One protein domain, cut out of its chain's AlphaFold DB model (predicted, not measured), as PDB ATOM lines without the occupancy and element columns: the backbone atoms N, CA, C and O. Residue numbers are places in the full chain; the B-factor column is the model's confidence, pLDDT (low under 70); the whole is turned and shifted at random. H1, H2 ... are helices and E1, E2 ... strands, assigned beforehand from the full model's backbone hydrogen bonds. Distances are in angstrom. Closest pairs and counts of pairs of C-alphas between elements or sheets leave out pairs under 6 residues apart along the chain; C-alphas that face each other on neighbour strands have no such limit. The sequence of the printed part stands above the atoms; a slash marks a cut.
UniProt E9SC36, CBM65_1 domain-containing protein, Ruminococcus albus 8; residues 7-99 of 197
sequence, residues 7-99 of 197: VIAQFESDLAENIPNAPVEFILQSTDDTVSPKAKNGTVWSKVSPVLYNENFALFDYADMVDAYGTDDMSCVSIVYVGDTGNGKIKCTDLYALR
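What this domain is: This is residues 7 to 99 of the 197 residues of the protein "CBM65_1 domain-containing protein" of Ruminococcus albus 8 (UniProt E9SC36). Two small sheets of three strands form a sandwich, partly face to face with their strands crossed at 53 degrees; the short helix H1 covers E3 and E2 of one sheet. The unnamed residues 31 to 43 make a long loop between E2 and E3. The printed part has 93 residues, in the order E1 E2 E3 E4 H1 E5 E6; both sheets, E3 - E2 - E5 and E4 - E1 - E6, are antiparallel, and the class is mostly strand. It is compact, with a radius of gyration of the C-alphas of 13.5 A and spans of 40 by 28 by 21 A.

Where its parts are: In one sheet, E2 is residues 24 to 30, 19.6 A long, E3 residues 44 to 48, and E5 residues 77 to 84, 19.6 A. In the other, E1 is residues 7 to 13, 18.5 A, beginning at C-alpha 7 (-9.085, 28.662, -17.366); E4 is residues 57 to 61; E6 is residues 90 to 98, 22.1 A, ending at C-alpha 98 (-13.300, 30.709, -21.284). H1 is residues 62 to 69, 10.4 A.

How they stand to each other: E2 and E3 form a hairpin, with N 28 and O 46 3.0 A apart, within hydrogen-bond range. E2 and E5 pair through N 27 and O 81, 2.9 A. H1 is on this sheet at a height of 8.7 A, slantwise to the strands; Ser 46 and Ala 68 are its closest C-alphas to E3, 5.4 A. Every O i to N i+4 pair in H1 is within hydrogen-bond range. In the other sheet, E1 pairs with E6 through N 10 and O 94, 2.9 A, and with E4 through N 9 and O 58, 3.0 A. E6 bends by 64 degrees at residue 93.

The domain as a whole: The C-alphas farthest apart, of Glu 17 and Thr 34, are 40.7 A apart. The printed part has no cut; the link E2 to E3 is long. Residues 17 to 18 have pLDDT under 70.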
ATOM      1  N   VAL A   7      -9.016  30.123 -17.399       95.31
ATOM      2  CA  VAL A   7      -9.085  28.662 -17.366       95.31
ATOM      3  C   VAL A   7      -9.599  28.231 -16.000       95.31
ATOM      4  O   VAL A   7      -9.139  28.724 -14.973       95.31
ATOM      5  N   ILE A   8     -10.570  27.321 -15.994       94.38
ATOM      6  CA  ILE A   8     -11.080  26.675 -14.785       94.38
ATOM      7  C   ILE A   8     -10.779  25.188 -14.908       94.38
ATOM      8  O   ILE A   8     -11.348  24.527 -15.777       94.38
ATOM      9  N   ALA A   9      -9.913  24.666 -14.045       95.88
ATOM     10  CA  ALA A   9      -9.782  23.228 -13.848       95.88
ATOM     11  C   ALA A   9     -10.744  22.794 -12.737       95.88
ATOM     12  O   ALA A   9     -10.762  23.416 -11.670       95.88
ATOM     13  N   GLN A  10     -11.521  21.739 -12.975       95.38
ATOM     14  CA  GLN A  10     -12.180  20.990 -11.910       95.38
ATOM     15  C   GLN A  10     -11.321  19.771 -11.564       95.38
ATOM     16  O   GLN A  10     -10.777  19.116 -12.458       95.38
ATOM     17  N   PHE A  11     -11.179  19.472 -10.277       93.81
ATOM     18  CA  PHE A  11     -10.365  18.363  -9.803       93.81
ATOM     19  C   PHE A  11     -10.926  17.706  -8.535       93.81
ATOM     20  O   PHE A  11     -11.686  18.295  -7.771       93.81
ATOM     21  N   GLU A  12     -10.488  16.475  -8.308       93.44
ATOM     22  CA  GLU A  12     -10.547  15.754  -7.036       93.44
ATOM     23  C   GLU A  12      -9.124  15.678  -6.454       93.44
ATOM     24  O   GLU A  12      -8.148  15.660  -7.212       93.44
ATOM     25  N   SER A  13      -8.974  15.612  -5.130       89.75
ATOM     26  CA  SER A  13      -7.676  15.396  -4.478       89.75
ATOM     27  C   SER A  13      -7.833  14.660  -3.148       89.75
ATOM     28  O   SER A  13      -8.790  14.898  -2.419       89.75
ATOM     29  N   ASP A  14      -6.853  13.816  -2.817       85.75
ATOM     30  CA  ASP A  14      -6.772  13.090  -1.538       85.75
ATOM     31  C   ASP A  14      -6.200  13.961  -0.390       85.75
ATOM     32  O   ASP A  14      -5.881  13.459   0.690       85.75
ATOM     33  N   LEU A  15      -5.979  15.259  -0.633       81.69
ATOM     34  CA  LEU A  15      -5.348  16.185   0.307       81.69
ATOM     35  C   LEU A  15      -6.353  16.804   1.286       81.69
ATOM     36  O   LEU A  15      -7.476  17.144   0.928       81.69
ATOM     37  N   ALA A  16      -5.915  16.999   2.532       75.81
ATOM     38  CA  ALA A  16      -6.746  17.580   3.582       75.81
ATOM     39  C   ALA A  16      -7.154  19.034   3.268       75.81
ATOM     40  O   ALA A  16      -6.325  19.843   2.854       75.81
ATOM     41  N   GLU A  17      -8.406  19.374   3.585       66.12
ATOM     42  CA  GLU A  17      -9.131  20.626   3.269       66.12
ATOM     43  C   GLU A  17      -8.422  21.946   3.662       66.12
ATOM     44  O   GLU A  17      -8.851  23.026   3.270       66.12
ATOM     45  N   ASN A  18      -7.347  21.892   4.457       67.69
ATOM     46  CA  ASN A  18      -6.634  23.056   5.002       67.69
ATOM     47  C   ASN A  18      -5.146  23.107   4.583       67.69
ATOM     48  O   ASN A  18      -4.284  23.536   5.353       67.69
ATOM     49  N   ILE A  19      -4.821  22.676   3.358       70.00
ATOM     50  CA  ILE A  19      -3.498  22.918   2.755       70.00
ATOM     51  C   ILE A  19      -3.284  24.419   2.446       70.00
ATOM     52  O   ILE A  19      -4.138  25.046   1.816       70.00
ATOM     53  N   PRO A  20      -2.138  25.015   2.840       73.06
ATOM     54  CA  PRO A  20      -1.886  26.457   2.697       73.06
ATOM     55  C   PRO A  20      -1.526  26.895   1.268       73.06
ATOM     56  O   PRO A  20      -1.450  28.091   1.000       73.06
ATOM     57  N   ASN A  21      -1.281  25.935   0.374       83.44
ATOM     58  CA  ASN A  21      -0.970  26.135  -1.038       83.44
ATOM     59  C   ASN A  21      -1.983  25.353  -1.884       83.44
ATOM     60  O   ASN A  21      -2.525  24.346  -1.422       83.44
ATOM     61  N   ALA A  22      -2.183  25.762  -3.137       88.56
ATOM     62  CA  ALA A  22      -3.022  25.018  -4.070       88.56
ATOM     63  C   ALA A  22      -2.478  23.589  -4.302       88.56
ATOM     64  O   ALA A  22      -1.266  23.421  -4.480       88.56
ATOM     65  N   PRO A  23      -3.343  22.559  -4.361       90.94
ATOM     66  CA  PRO A  23      -2.929  21.194  -4.701       90.94
ATOM     67  C   PRO A  23      -2.613  21.034  -6.196       90.94
ATOM     68  O   PRO A  23      -1.977  20.061  -6.592       90.94
ATOM     69  N   VAL A  24      -3.064  21.989  -7.014       94.31
ATOM     70  CA  VAL A  24      -3.079  21.945  -8.476       94.31
ATOM     71  C   VAL A  24      -2.410  23.178  -9.082       94.31
ATOM     72  O   VAL A  24      -2.560  24.297  -8.590       94.31
ATOM     73  N   GLU A  25      -1.704  22.958 -10.183       96.38
ATOM     74  CA  GLU A  25      -1.076  23.960 -11.039       96.38
ATOM     75  C   GLU A  25      -1.508  23.758 -12.499       96.38
ATOM     76  O   GLU A  25      -1.802  22.644 -12.941       96.38
ATOM     77  N   PHE A  26      -1.532  24.845 -13.264       97.31
ATOM     78  CA  PHE A  26      -1.740  24.816 -14.710       97.31
ATOM     79  C   PHE A  26      -0.382  24.948 -15.399       97.31
ATOM     80  O   PHE A  26       0.420  25.796 -15.015       97.31
ATOM     81  N   ILE A  27      -0.090  24.099 -16.381       97.31
ATOM     82  CA  ILE A  27       1.239  24.016 -16.997       97.31
ATOM     83  C   ILE A  27       1.133  24.303 -18.490       97.31
ATOM     84  O   ILE A  27       0.423  23.605 -19.212       97.31
ATOM     85  N   LEU A  28       1.894  25.296 -18.946       97.00
ATOM     86  CA  LEU A  28       2.146  25.566 -20.358       97.00
ATOM     87  C   LEU A  28       3.502  24.954 -20.734       97.00
ATOM     88  O   LEU A  28       4.534  25.376 -20.201       97.00
ATOM     89  N   GLN A  29       3.504  23.965 -21.630       97.06
ATOM     90  CA  GLN A  29       4.723  23.378 -22.184       97.06
ATOM     91  C   GLN A  29       4.875  23.734 -23.667       97.06
ATOM     92  O   GLN A  29       3.924  23.673 -24.450       97.06
ATOM     93  N   SER A  30       6.112  24.031 -24.052       96.56
ATOM     94  CA  SER A  30       6.553  24.111 -25.442       96.56
ATOM     95  C   SER A  30       7.851  23.331 -25.651       96.56
ATOM     96  O   SER A  30       8.633  23.103 -24.720       96.56
ATOM     97  N   THR A  31       8.073  22.926 -26.896       93.75
ATOM     98  CA  THR A  31       9.296  22.291 -27.402       93.75
ATOM     99  C   THR A  31       9.674  22.980 -28.706       93.75
ATOM    100  O   THR A  31       8.784  23.332 -29.477       93.75
ATOM    101  N   ASP A  32      10.971  23.174 -28.941       93.94
ATOM    102  CA  ASP A  32      11.509  23.973 -30.055       93.94
ATOM    103  C   ASP A  32      10.982  25.428 -30.082       93.94
ATOM    104  O   ASP A  32      10.814  26.053 -31.129       93.94
ATOM    105  N   ASP A  33      10.740  25.979 -28.889       95.69
ATOM    106  CA  ASP A  33      10.260  27.339 -28.645       95.69
ATOM    107  C   ASP A  33      11.262  28.403 -29.117       95.69
ATOM    108  O   ASP A  33      12.460  28.342 -28.820       95.69
ATOM    109  N   THR A  34      10.741  29.402 -29.830       95.19
ATOM    110  CA  THR A  34      11.500  30.533 -30.383       95.19
ATOM    111  C   THR A  34      10.918  31.903 -30.008       95.19
ATOM    112  O   THR A  34      11.444  32.923 -30.454       95.19
ATOM    113  N   VAL A  35       9.869  31.947 -29.174       95.75
ATOM    114  CA  VAL A  35       9.118  33.171 -28.818       95.75
ATOM    115  C   VAL A  35       9.188  33.510 -27.328       95.75
ATOM    116  O   VAL A  35       9.140  34.685 -26.961       95.75
ATOM    117  N   SER A  36       9.336  32.512 -26.452       96.25
ATOM    118  CA  SER A  36       9.427  32.713 -25.007       96.25
ATOM    119  C   SER A  36      10.848  33.108 -24.573       96.25
ATOM    120  O   SER A  36      11.790  32.330 -24.750       96.25
ATOM    121  N   PRO A  37      11.035  34.243 -23.867       96.56
ATOM    122  CA  PRO A  37      12.316  34.582 -23.245       96.56
ATOM    123  C   PRO A  37      12.640  33.706 -22.019       96.56
ATOM    124  O   PRO A  37      13.725  33.829 -21.449       96.56
ATOM    125  N   LYS A  38      11.716  32.832 -21.587       95.94
ATOM    126  CA  LYS A  38      11.922  31.846 -20.514       95.94
ATOM    127  C   LYS A  38      12.334  30.462 -21.050       95.94
ATOM    128  O   LYS A  38      12.657  29.588 -20.240       95.94
ATOM    129  N   ALA A  39      12.384  30.266 -22.374       96.38
ATOM    130  CA  ALA A  39      12.820  29.022 -23.004       96.38
ATOM    131  C   ALA A  39      14.273  28.663 -22.651       96.38
ATOM    132  O   ALA A  39      15.188  29.486 -22.715       96.38
ATOM    133  N   LYS A  40      14.505  27.393 -22.304       95.75
ATOM    134  CA  LYS A  40      15.830  26.827 -22.020       95.75
ATOM    135  C   LYS A  40      16.065  25.673 -22.977       95.75
ATOM    136  O   LYS A  40      15.334  24.690 -22.942       95.75
ATOM    137  N   ASN A  41      17.061  25.807 -23.854       94.62
ATOM    138  CA  ASN A  41      17.319  24.865 -24.952       94.62
ATOM    139  C   ASN A  41      16.052  24.595 -25.801       94.62
ATOM    140  O   ASN A  41      15.733  23.446 -26.088       94.62
ATOM    141  N   GLY A  42      15.280  25.644 -26.117       93.06
ATOM    142  CA  GLY A  42      14.011  25.532 -26.851       93.06
ATOM    143  C   GLY A  42      12.853  24.893 -26.070       93.06
ATOM    144  O   GLY A  42      11.797  24.668 -26.640       93.06
ATOM    145  N   THR A  43      13.003  24.580 -24.781       96.06
ATOM    146  CA  THR A  43      11.910  24.029 -23.959       96.06
ATOM    147  C   THR A  43      11.423  25.064 -22.950       96.06
ATOM    148  O   THR A  43      12.233  25.638 -22.217       96.06
ATOM    149  N   VAL A  44      10.107  25.263 -22.857       97.56
ATOM    150  CA  VAL A  44       9.467  25.967 -21.734       97.56
ATOM    151  C   VAL A  44       8.647  24.966 -20.929       97.56
ATOM    152  O   VAL A  44       7.968  24.111 -21.491       97.56
ATOM    153  N   TRP A  45       8.699  25.087 -19.603       96.69
ATOM    154  CA  TRP A  45       7.819  24.378 -18.674       96.69
ATOM    155  C   TRP A  45       7.318  25.383 -17.636       96.69
ATOM    156  O   TRP A  45       7.920  25.568 -16.575       96.69
ATOM    157  N   SER A  46       6.250  26.099 -17.980       96.69
ATOM    158  CA  SER A  46       5.735  27.212 -17.185       96.69
ATOM    159  C   SER A  46       4.566  26.764 -16.326       96.69
ATOM    160  O   SER A  46       3.443  26.621 -16.807       96.69
ATOM    161  N   LYS A  47       4.859  26.548 -15.041       96.69
ATOM    162  CA  LYS A  47       3.879  26.297 -13.981       96.69
ATOM    163  C   LYS A  47       3.193  27.611 -13.592       96.69
ATOM    164  O   LYS A  47       3.876  28.604 -13.346       96.69
ATOM    165  N   VAL A  48       1.870  27.591 -13.498       97.19
ATOM    166  CA  VAL A  48       1.005  28.710 -13.110       97.19
ATOM    167  C   VAL A  48       0.214  28.294 -11.871       97.19
ATOM    168  O   VAL A  48      -0.483  27.276 -11.890       97.19
ATOM    169  N   SER A  49       0.313  29.072 -10.795       95.56
ATOM    170  CA  SER A  49      -0.537  28.911  -9.608       95.56
ATOM    171  C   SER A  49      -1.941  29.471  -9.878       95.56
ATOM    172  O   SER A  49      -2.067  30.434 -10.632       95.56
ATOM    173  N   PRO A  50      -3.010  28.928  -9.273       95.31
ATOM    174  CA  PRO A  50      -4.340  29.501  -9.432       95.31
ATOM    175  C   PRO A  50      -4.497  30.787  -8.611       95.31
ATOM    176  O   PRO A  50      -4.141  30.827  -7.433       95.31
ATOM    177  N   VAL A  51      -5.115  31.810  -9.208       93.62
ATOM    178  CA  VAL A  51      -5.452  33.080  -8.532       93.62
ATOM    179  C   VAL A  51      -6.558  32.911  -7.485       93.62
ATOM    180  O   VAL A  51      -6.712  33.737  -6.588       93.62
ATOM    181  N   LEU A  52      -7.347  31.839  -7.604       88.56
ATOM    182  CA  LEU A  52      -8.350  31.410  -6.634       88.56
ATOM    183  C   LEU A  52      -8.549  29.896  -6.756       88.56
ATOM    184  O   LEU A  52      -8.704  29.386  -7.865       88.56
ATOM    185  N   TYR A  53      -8.603  29.183  -5.632       90.88
ATOM    186  CA  TYR A  53      -8.961  27.765  -5.601       90.88
ATOM    187  C   TYR A  53      -9.872  27.432  -4.413       90.88
ATOM    188  O   TYR A  53      -9.983  28.202  -3.458       90.88
ATOM    189  N   ASN A  54     -10.531  26.280  -4.493       87.50
ATOM    190  CA  ASN A  54     -11.191  25.590  -3.388       87.50
ATOM    191  C   ASN A  54     -10.948  24.072  -3.525       87.50
ATOM    192  O   ASN A  54     -10.080  23.664  -4.292       87.50
ATOM    193  N   GLU A  55     -11.694  23.242  -2.796       85.25
ATOM    194  CA  GLU A  55     -11.565  21.773  -2.798       85.25
ATOM    195  C   GLU A  55     -11.776  21.103  -4.170       85.25
ATOM    196  O   GLU A  55     -11.278  19.999  -4.378       85.25
ATOM    197  N   ASN A  56     -12.511  21.734  -5.099       89.44
ATOM    198  CA  ASN A  56     -12.869  21.118  -6.383       89.44
ATOM    199  C   ASN A  56     -12.520  21.945  -7.623       89.44
ATOM    200  O   ASN A  56     -12.589  21.421  -8.730       89.44
ATOM    201  N   PHE A  57     -12.211  23.234  -7.483       92.06
ATOM    202  CA  PHE A  57     -12.006  24.141  -8.609       92.06
ATOM    203  C   PHE A  57     -10.775  25.017  -8.410       92.06
ATOM    204  O   PHE A  57     -10.557  25.567  -7.332       92.06
ATOM    205  N   ALA A  58     -10.015  25.202  -9.486       94.44
ATOM    206  CA  ALA A  58      -8.891  26.123  -9.561       94.44
ATOM    207  C   ALA A  58      -9.058  27.057 -10.766       94.44
ATOM    208  O   ALA A  58      -9.290  26.610 -11.892       94.44
ATOM    209  N   LEU A  59      -8.969  28.360 -10.505       94.62
ATOM    210  CA  LEU A  59      -9.105  29.436 -11.478       94.62
ATOM    211  C   LEU A  59      -7.722  29.995 -11.818       94.62
ATOM    212  O   LEU A  59      -7.008  30.467 -10.936       94.62
ATOM    213  N   PHE A  60      -7.388  29.998 -13.102       96.69
ATOM    214  CA  PHE A  60      -6.153  30.557 -13.647       96.69
ATOM    215  C   PHE A  60      -6.514  31.691 -14.609       96.69
ATOM    216  O   PHE A  60      -7.415  31.541 -15.445       96.69
ATOM    217  N   ASP A  61      -5.834  32.827 -14.490       95.69
ATOM    218  CA  ASP A  61      -6.048  33.988 -15.352       95.69
ATOM    219  C   ASP A  61      -4.973  34.082 -16.449       95.69
ATOM    220  O   ASP A  61      -3.952  33.393 -16.415       95.69
ATOM    221  N   TYR A  62      -5.224  34.902 -17.469       96.12
ATOM    222  CA  TYR A  62      -4.275  35.063 -18.569       96.12
ATOM    223  C   TYR A  62      -3.020  35.868 -18.185       96.12
ATOM    224  O   TYR A  62      -1.988  35.701 -18.829       96.12
ATOM    225  N   ALA A  63      -3.071  36.728 -17.165       96.19
ATOM    226  CA  ALA A  63      -1.932  37.557 -16.781       96.19
ATOM    227  C   ALA A  63      -0.820  36.710 -16.144       96.19
ATOM    228  O   ALA A  63       0.332  36.810 -16.565       96.19
ATOM    229  N   ASP A  64      -1.174  35.810 -15.226       97.44
ATOM    230  CA  ASP A  64      -0.222  34.896 -14.592       97.44
ATOM    231  C   ASP A  64       0.287  33.831 -15.578       97.44
ATOM    232  O   ASP A  64       1.449  33.431 -15.506       97.44
ATOM    233  N   MET A  65      -0.524  33.422 -16.566       97.25
ATOM    234  CA  MET A  65      -0.052  32.605 -17.699       97.25
ATOM    235  C   MET A  65       1.014  33.339 -18.525       97.25
ATOM    236  O   MET A  65       2.043  32.749 -18.858       97.25
ATOM    237  N   VAL A  66       0.780  34.616 -18.851       97.50
ATOM    238  CA  VAL A  66       1.707  35.452 -19.628       97.50
ATOM    239  C   VAL A  66       2.989  35.744 -18.860       97.50
ATOM    240  O   VAL A  66       4.059  35.620 -19.455       97.50
ATOM    241  N   ASP A  67       2.934  36.062 -17.558       97.69
ATOM    242  CA  ASP A  67       4.173  36.157 -16.779       97.69
ATOM    243  C   ASP A  67       4.877  34.806 -16.779       97.69
ATOM    244  O   ASP A  67       6.016  34.729 -17.233       97.69
ATOM    245  N   ALA A  68       4.217  33.726 -16.343       97.25
ATOM    246  CA  ALA A  68       4.844  32.416 -16.192       97.25
ATOM    247  C   ALA A  68       5.522  31.933 -17.484       97.25
ATOM    248  O   ALA A  68       6.629  31.397 -17.408       97.25
ATOM    249  N   TYR A  69       4.909  32.159 -18.651       97.25
ATOM    250  CA  TYR A  69       5.461  31.837 -19.975       97.25
ATOM    251  C   TYR A  69       6.453  32.891 -20.507       97.25
ATOM    252  O   TYR A  69       7.322  32.576 -21.317       97.25
ATOM    253  N   GLY A  70       6.401  34.126 -20.004       97.25
ATOM    254  CA  GLY A  70       7.324  35.224 -20.310       97.25
ATOM    255  C   GLY A  70       6.985  36.029 -21.568       97.25
ATOM    256  O   GLY A  70       7.746  36.924 -21.927       97.25
ATOM    257  N   THR A  71       5.884  35.713 -22.248       96.50
ATOM    258  CA  THR A  71       5.396  36.386 -23.461       96.50
ATOM    259  C   THR A  71       3.887  36.170 -23.598       96.50
ATOM    260  O   THR A  71       3.356  35.188 -23.074       96.50
ATOM    261  N   ASP A  72       3.183  37.071 -24.288       95.31
ATOM    262  CA  ASP A  72       1.776  36.890 -24.668       95.31
ATOM    263  C   ASP A  72       1.597  36.166 -26.014       95.31
ATOM    264  O   ASP A  72       0.488  35.728 -26.342       95.31
ATOM    265  N   ASP A  73       2.691  35.942 -26.748       94.12
ATOM    266  CA  ASP A  73       2.718  35.040 -27.896       94.12
ATOM    267  C   ASP A  73       2.781  33.571 -27.448       94.12
ATOM    268  O   ASP A  73       3.840  32.970 -27.284       94.12
ATOM    269  N   MET A  74       1.601  32.982 -27.270       92.31
ATOM    270  CA  MET A  74       1.417  31.571 -26.913       92.31
ATOM    271  C   MET A  74       1.509  30.615 -28.125       92.31
ATOM    272  O   MET A  74       1.032  29.485 -28.032       92.31
ATOM    273  N   SER A  75       2.041  31.039 -29.281       92.25
ATOM    274  CA  SER A  75       2.042  30.223 -30.513       92.25
ATOM    275  C   SER A  75       2.928  28.972 -30.455       92.25
ATOM    276  O   SER A  75       2.608  27.986 -31.115       92.25
ATOM    277  N   CYS A  76       3.987  28.970 -29.638       94.31
ATOM    278  CA  CYS A  76       4.834  27.792 -29.417       94.31
ATOM    279  C   CYS A  76       4.294  26.810 -28.358       94.31
ATOM    280  O   CYS A  76       4.877  25.737 -28.198       94.31
ATOM    281  N   VAL A  77       3.204  27.124 -27.640       94.62
ATOM    282  CA  VAL A  77       2.623  26.210 -26.637       94.62
ATOM    283  C   VAL A  77       2.062  24.973 -27.341       94.62
ATOM    284  O   VAL A  77       1.025  25.037 -28.001       94.62
ATOM    285  N   SER A  78       2.741  23.839 -27.178       92.81
ATOM    286  CA  SER A  78       2.395  22.570 -27.822       92.81
ATOM    287  C   SER A  78       1.572  21.649 -26.921       92.81
ATOM    288  O   SER A  78       0.772  20.866 -27.431       92.81
ATOM    289  N   ILE A  79       1.731  21.743 -25.593       93.62
ATOM    290  CA  ILE A  79       0.984  20.926 -24.628       93.62
ATOM    291  C   ILE A  79       0.548  21.769 -23.425       93.62
ATOM    292  O   ILE A  79       1.262  22.657 -22.957       93.62
ATOM    293  N   VAL A  80      -0.643  21.464 -22.917       94.56
ATOM    294  CA  VAL A  80      -1.237  22.067 -21.723       94.56
ATOM    295  C   VAL A  80      -1.573  20.956 -20.734       94.56
ATOM    296  O   VAL A  80      -2.208  19.975 -21.119       94.56
ATOM    297  N   TYR A  81      -1.196  21.120 -19.464       95.12
ATOM    298  CA  TYR A  81      -1.544  20.179 -18.395       95.12
ATOM    299  C   TYR A  81      -2.233  20.868 -17.217       95.12
ATOM    300  O   TYR A  81      -2.014  22.046 -16.934       95.12
ATOM    301  N   VAL A  82      -3.008  20.074 -16.483       95.81
ATOM    302  CA  VAL A  82      -3.399  20.330 -15.095       95.81
ATOM    303  C   VAL A  82      -2.633  19.307 -14.256       95.81
ATOM    304  O   VAL A  82      -2.857  18.108 -14.415       95.81
ATOM    305  N   GLY A  83      -1.679  19.765 -13.447       92.94
ATOM    306  CA  GLY A  83      -0.755  18.912 -12.691       92.94
ATOM    307  C   GLY A  83      -0.864  19.125 -11.185       92.94
ATOM    308  O   GLY A  83      -1.359  20.161 -10.739       92.94
ATOM    309  N   ASP A  84      -0.407  18.158 -10.391       92.38
ATOM    310  CA  ASP A  84      -0.262  18.357  -8.950       92.38
ATOM    311  C   ASP A  84       0.960  19.228  -8.619       92.38
ATOM    312  O   ASP A  84       1.956  19.264  -9.345       92.38
ATOM    313  N   THR A  85       0.905  19.921  -7.482       90.81
ATOM    314  CA  THR A  85       2.013  20.758  -6.991       90.81
ATOM    315  C   THR A  85       3.092  19.964  -6.233       90.81
ATOM    316  O   THR A  85       3.862  20.543  -5.467       90.81
ATOM    317  N   GLY A  86       3.152  18.636  -6.397       85.69
ATOM    318  CA  GLY A  86       4.058  17.729  -5.681       85.69
ATOM    319  C   GLY A  86       3.638  17.401  -4.243       85.69
ATOM    320  O   GLY A  86       4.320  16.632  -3.568       85.69
ATOM    321  N   ASN A  87       2.533  17.978  -3.756       81.50
ATOM    322  CA  ASN A  87       2.073  17.822  -2.371       81.50
ATOM    323  C   ASN A  87       1.229  16.555  -2.147       81.50
ATOM    324  O   ASN A  87       1.143  16.068  -1.023       81.50
ATOM    325  N   GLY A  88       0.605  16.016  -3.197       83.38
ATOM    326  CA  GLY A  88      -0.288  14.860  -3.135       83.38
ATOM    327  C   GLY A  88      -0.959  14.602  -4.480       83.38
ATOM    328  O   GLY A  88      -0.698  15.300  -5.454       83.38
ATOM    329  N   LYS A  89      -1.819  13.585  -4.554       89.69
ATOM    330  CA  LYS A  89      -2.511  13.236  -5.801       89.69
ATOM    331  C   LYS A  89      -3.644  14.215  -6.101       89.69
ATOM    332  O   LYS A  89      -4.413  14.576  -5.207       89.69
ATOM    333  N   ILE A  90      -3.785  14.562  -7.377       93.31
ATOM    334  CA  ILE A  90      -5.006  15.153  -7.932       93.31
ATOM    335  C   ILE A  90      -5.515  14.303  -9.100       93.31
ATOM    336  O   ILE A  90      -4.748  13.591  -9.751       93.31
ATOM    337  N   LYS A  91      -6.803  14.436  -9.402       94.31
ATOM    338  CA  LYS A  91      -7.448  13.941 -10.621       94.31
ATOM    339  C   LYS A  91      -8.233  15.095 -11.230       94.31
ATOM    340  O   LYS A  91      -9.253  15.493 -10.680       94.31
ATOM    341  N   CYS A  92      -7.762  15.642 -12.350       94.19
ATOM    342  CA  CYS A  92      -8.550  16.596 -13.132       94.19
ATOM    343  C   CYS A  92      -9.781  15.870 -13.698       94.19
ATOM    344  O   CYS A  92      -9.636  14.801 -14.294       94.19
ATOM    345  N   THR A  93     -10.974  16.427 -13.502       95.44
ATOM    346  CA  THR A  93     -12.243  15.873 -14.008       95.44
ATOM    347  C   THR A  93     -12.701  16.604 -15.266       95.44
ATOM    348  O   THR A  93     -13.000  15.964 -16.269       95.44
ATOM    349  N   ASP A  94     -12.649  17.936 -15.240       95.31
ATOM    350  CA  ASP A  94     -13.074  18.826 -16.322       95.31
ATOM    351  C   ASP A  94     -12.103  20.009 -16.479       95.31
ATOM    352  O   ASP A  94     -11.459  20.442 -15.520       95.31
ATOM    353  N   LEU A  95     -12.032  20.579 -17.687       94.06
ATOM    354  CA  LEU A  95     -11.223  21.764 -17.988       94.06
ATOM    355  C   LEU A  95     -11.990  22.731 -18.900       94.06
ATOM    356  O   LEU A  95     -12.294  22.413 -20.049       94.06
ATOM    357  N   TYR A  96     -12.259  23.942 -18.411       92.69
ATOM    358  CA  TYR A  96     -13.018  24.964 -19.136       92.69
ATOM    359  C   TYR A  96     -12.134  26.155 -19.517       92.69
ATOM    360  O   TYR A  96     -11.724  26.938 -18.661       92.69
ATOM    361  N   ALA A  97     -11.886  26.333 -20.818       91.12
ATOM    362  CA  ALA A  97     -11.186  27.495 -21.365       91.12
ATOM    363  C   ALA A  97     -12.191  28.566 -21.831       91.12
ATOM    364  O   ALA A  97     -12.858  28.431 -22.858       91.12
ATOM    365  N   LEU A  98     -12.320  29.647 -21.063       89.19
ATOM    366  CA  LEU A  98     -13.300  30.709 -21.284       89.19
ATOM    367  C   LEU A  98     -12.719  31.864 -22.109       89.19
ATOM    368  O   LEU A  98     -11.561  32.246 -21.951       89.19
ATOM    369  N   ARG A  99     -13.567  32.483 -22.946       86.38
ATOM    370  CA  ARG A  99     -13.253  33.689 -23.751       86.38
ATOM    371  C   ARG A  99     -12.032  33.533 -24.678       86.38
ATOM    372  O   ARG A  99     -11.365  34.511 -25.016       86.38
TER     373      ARG A  99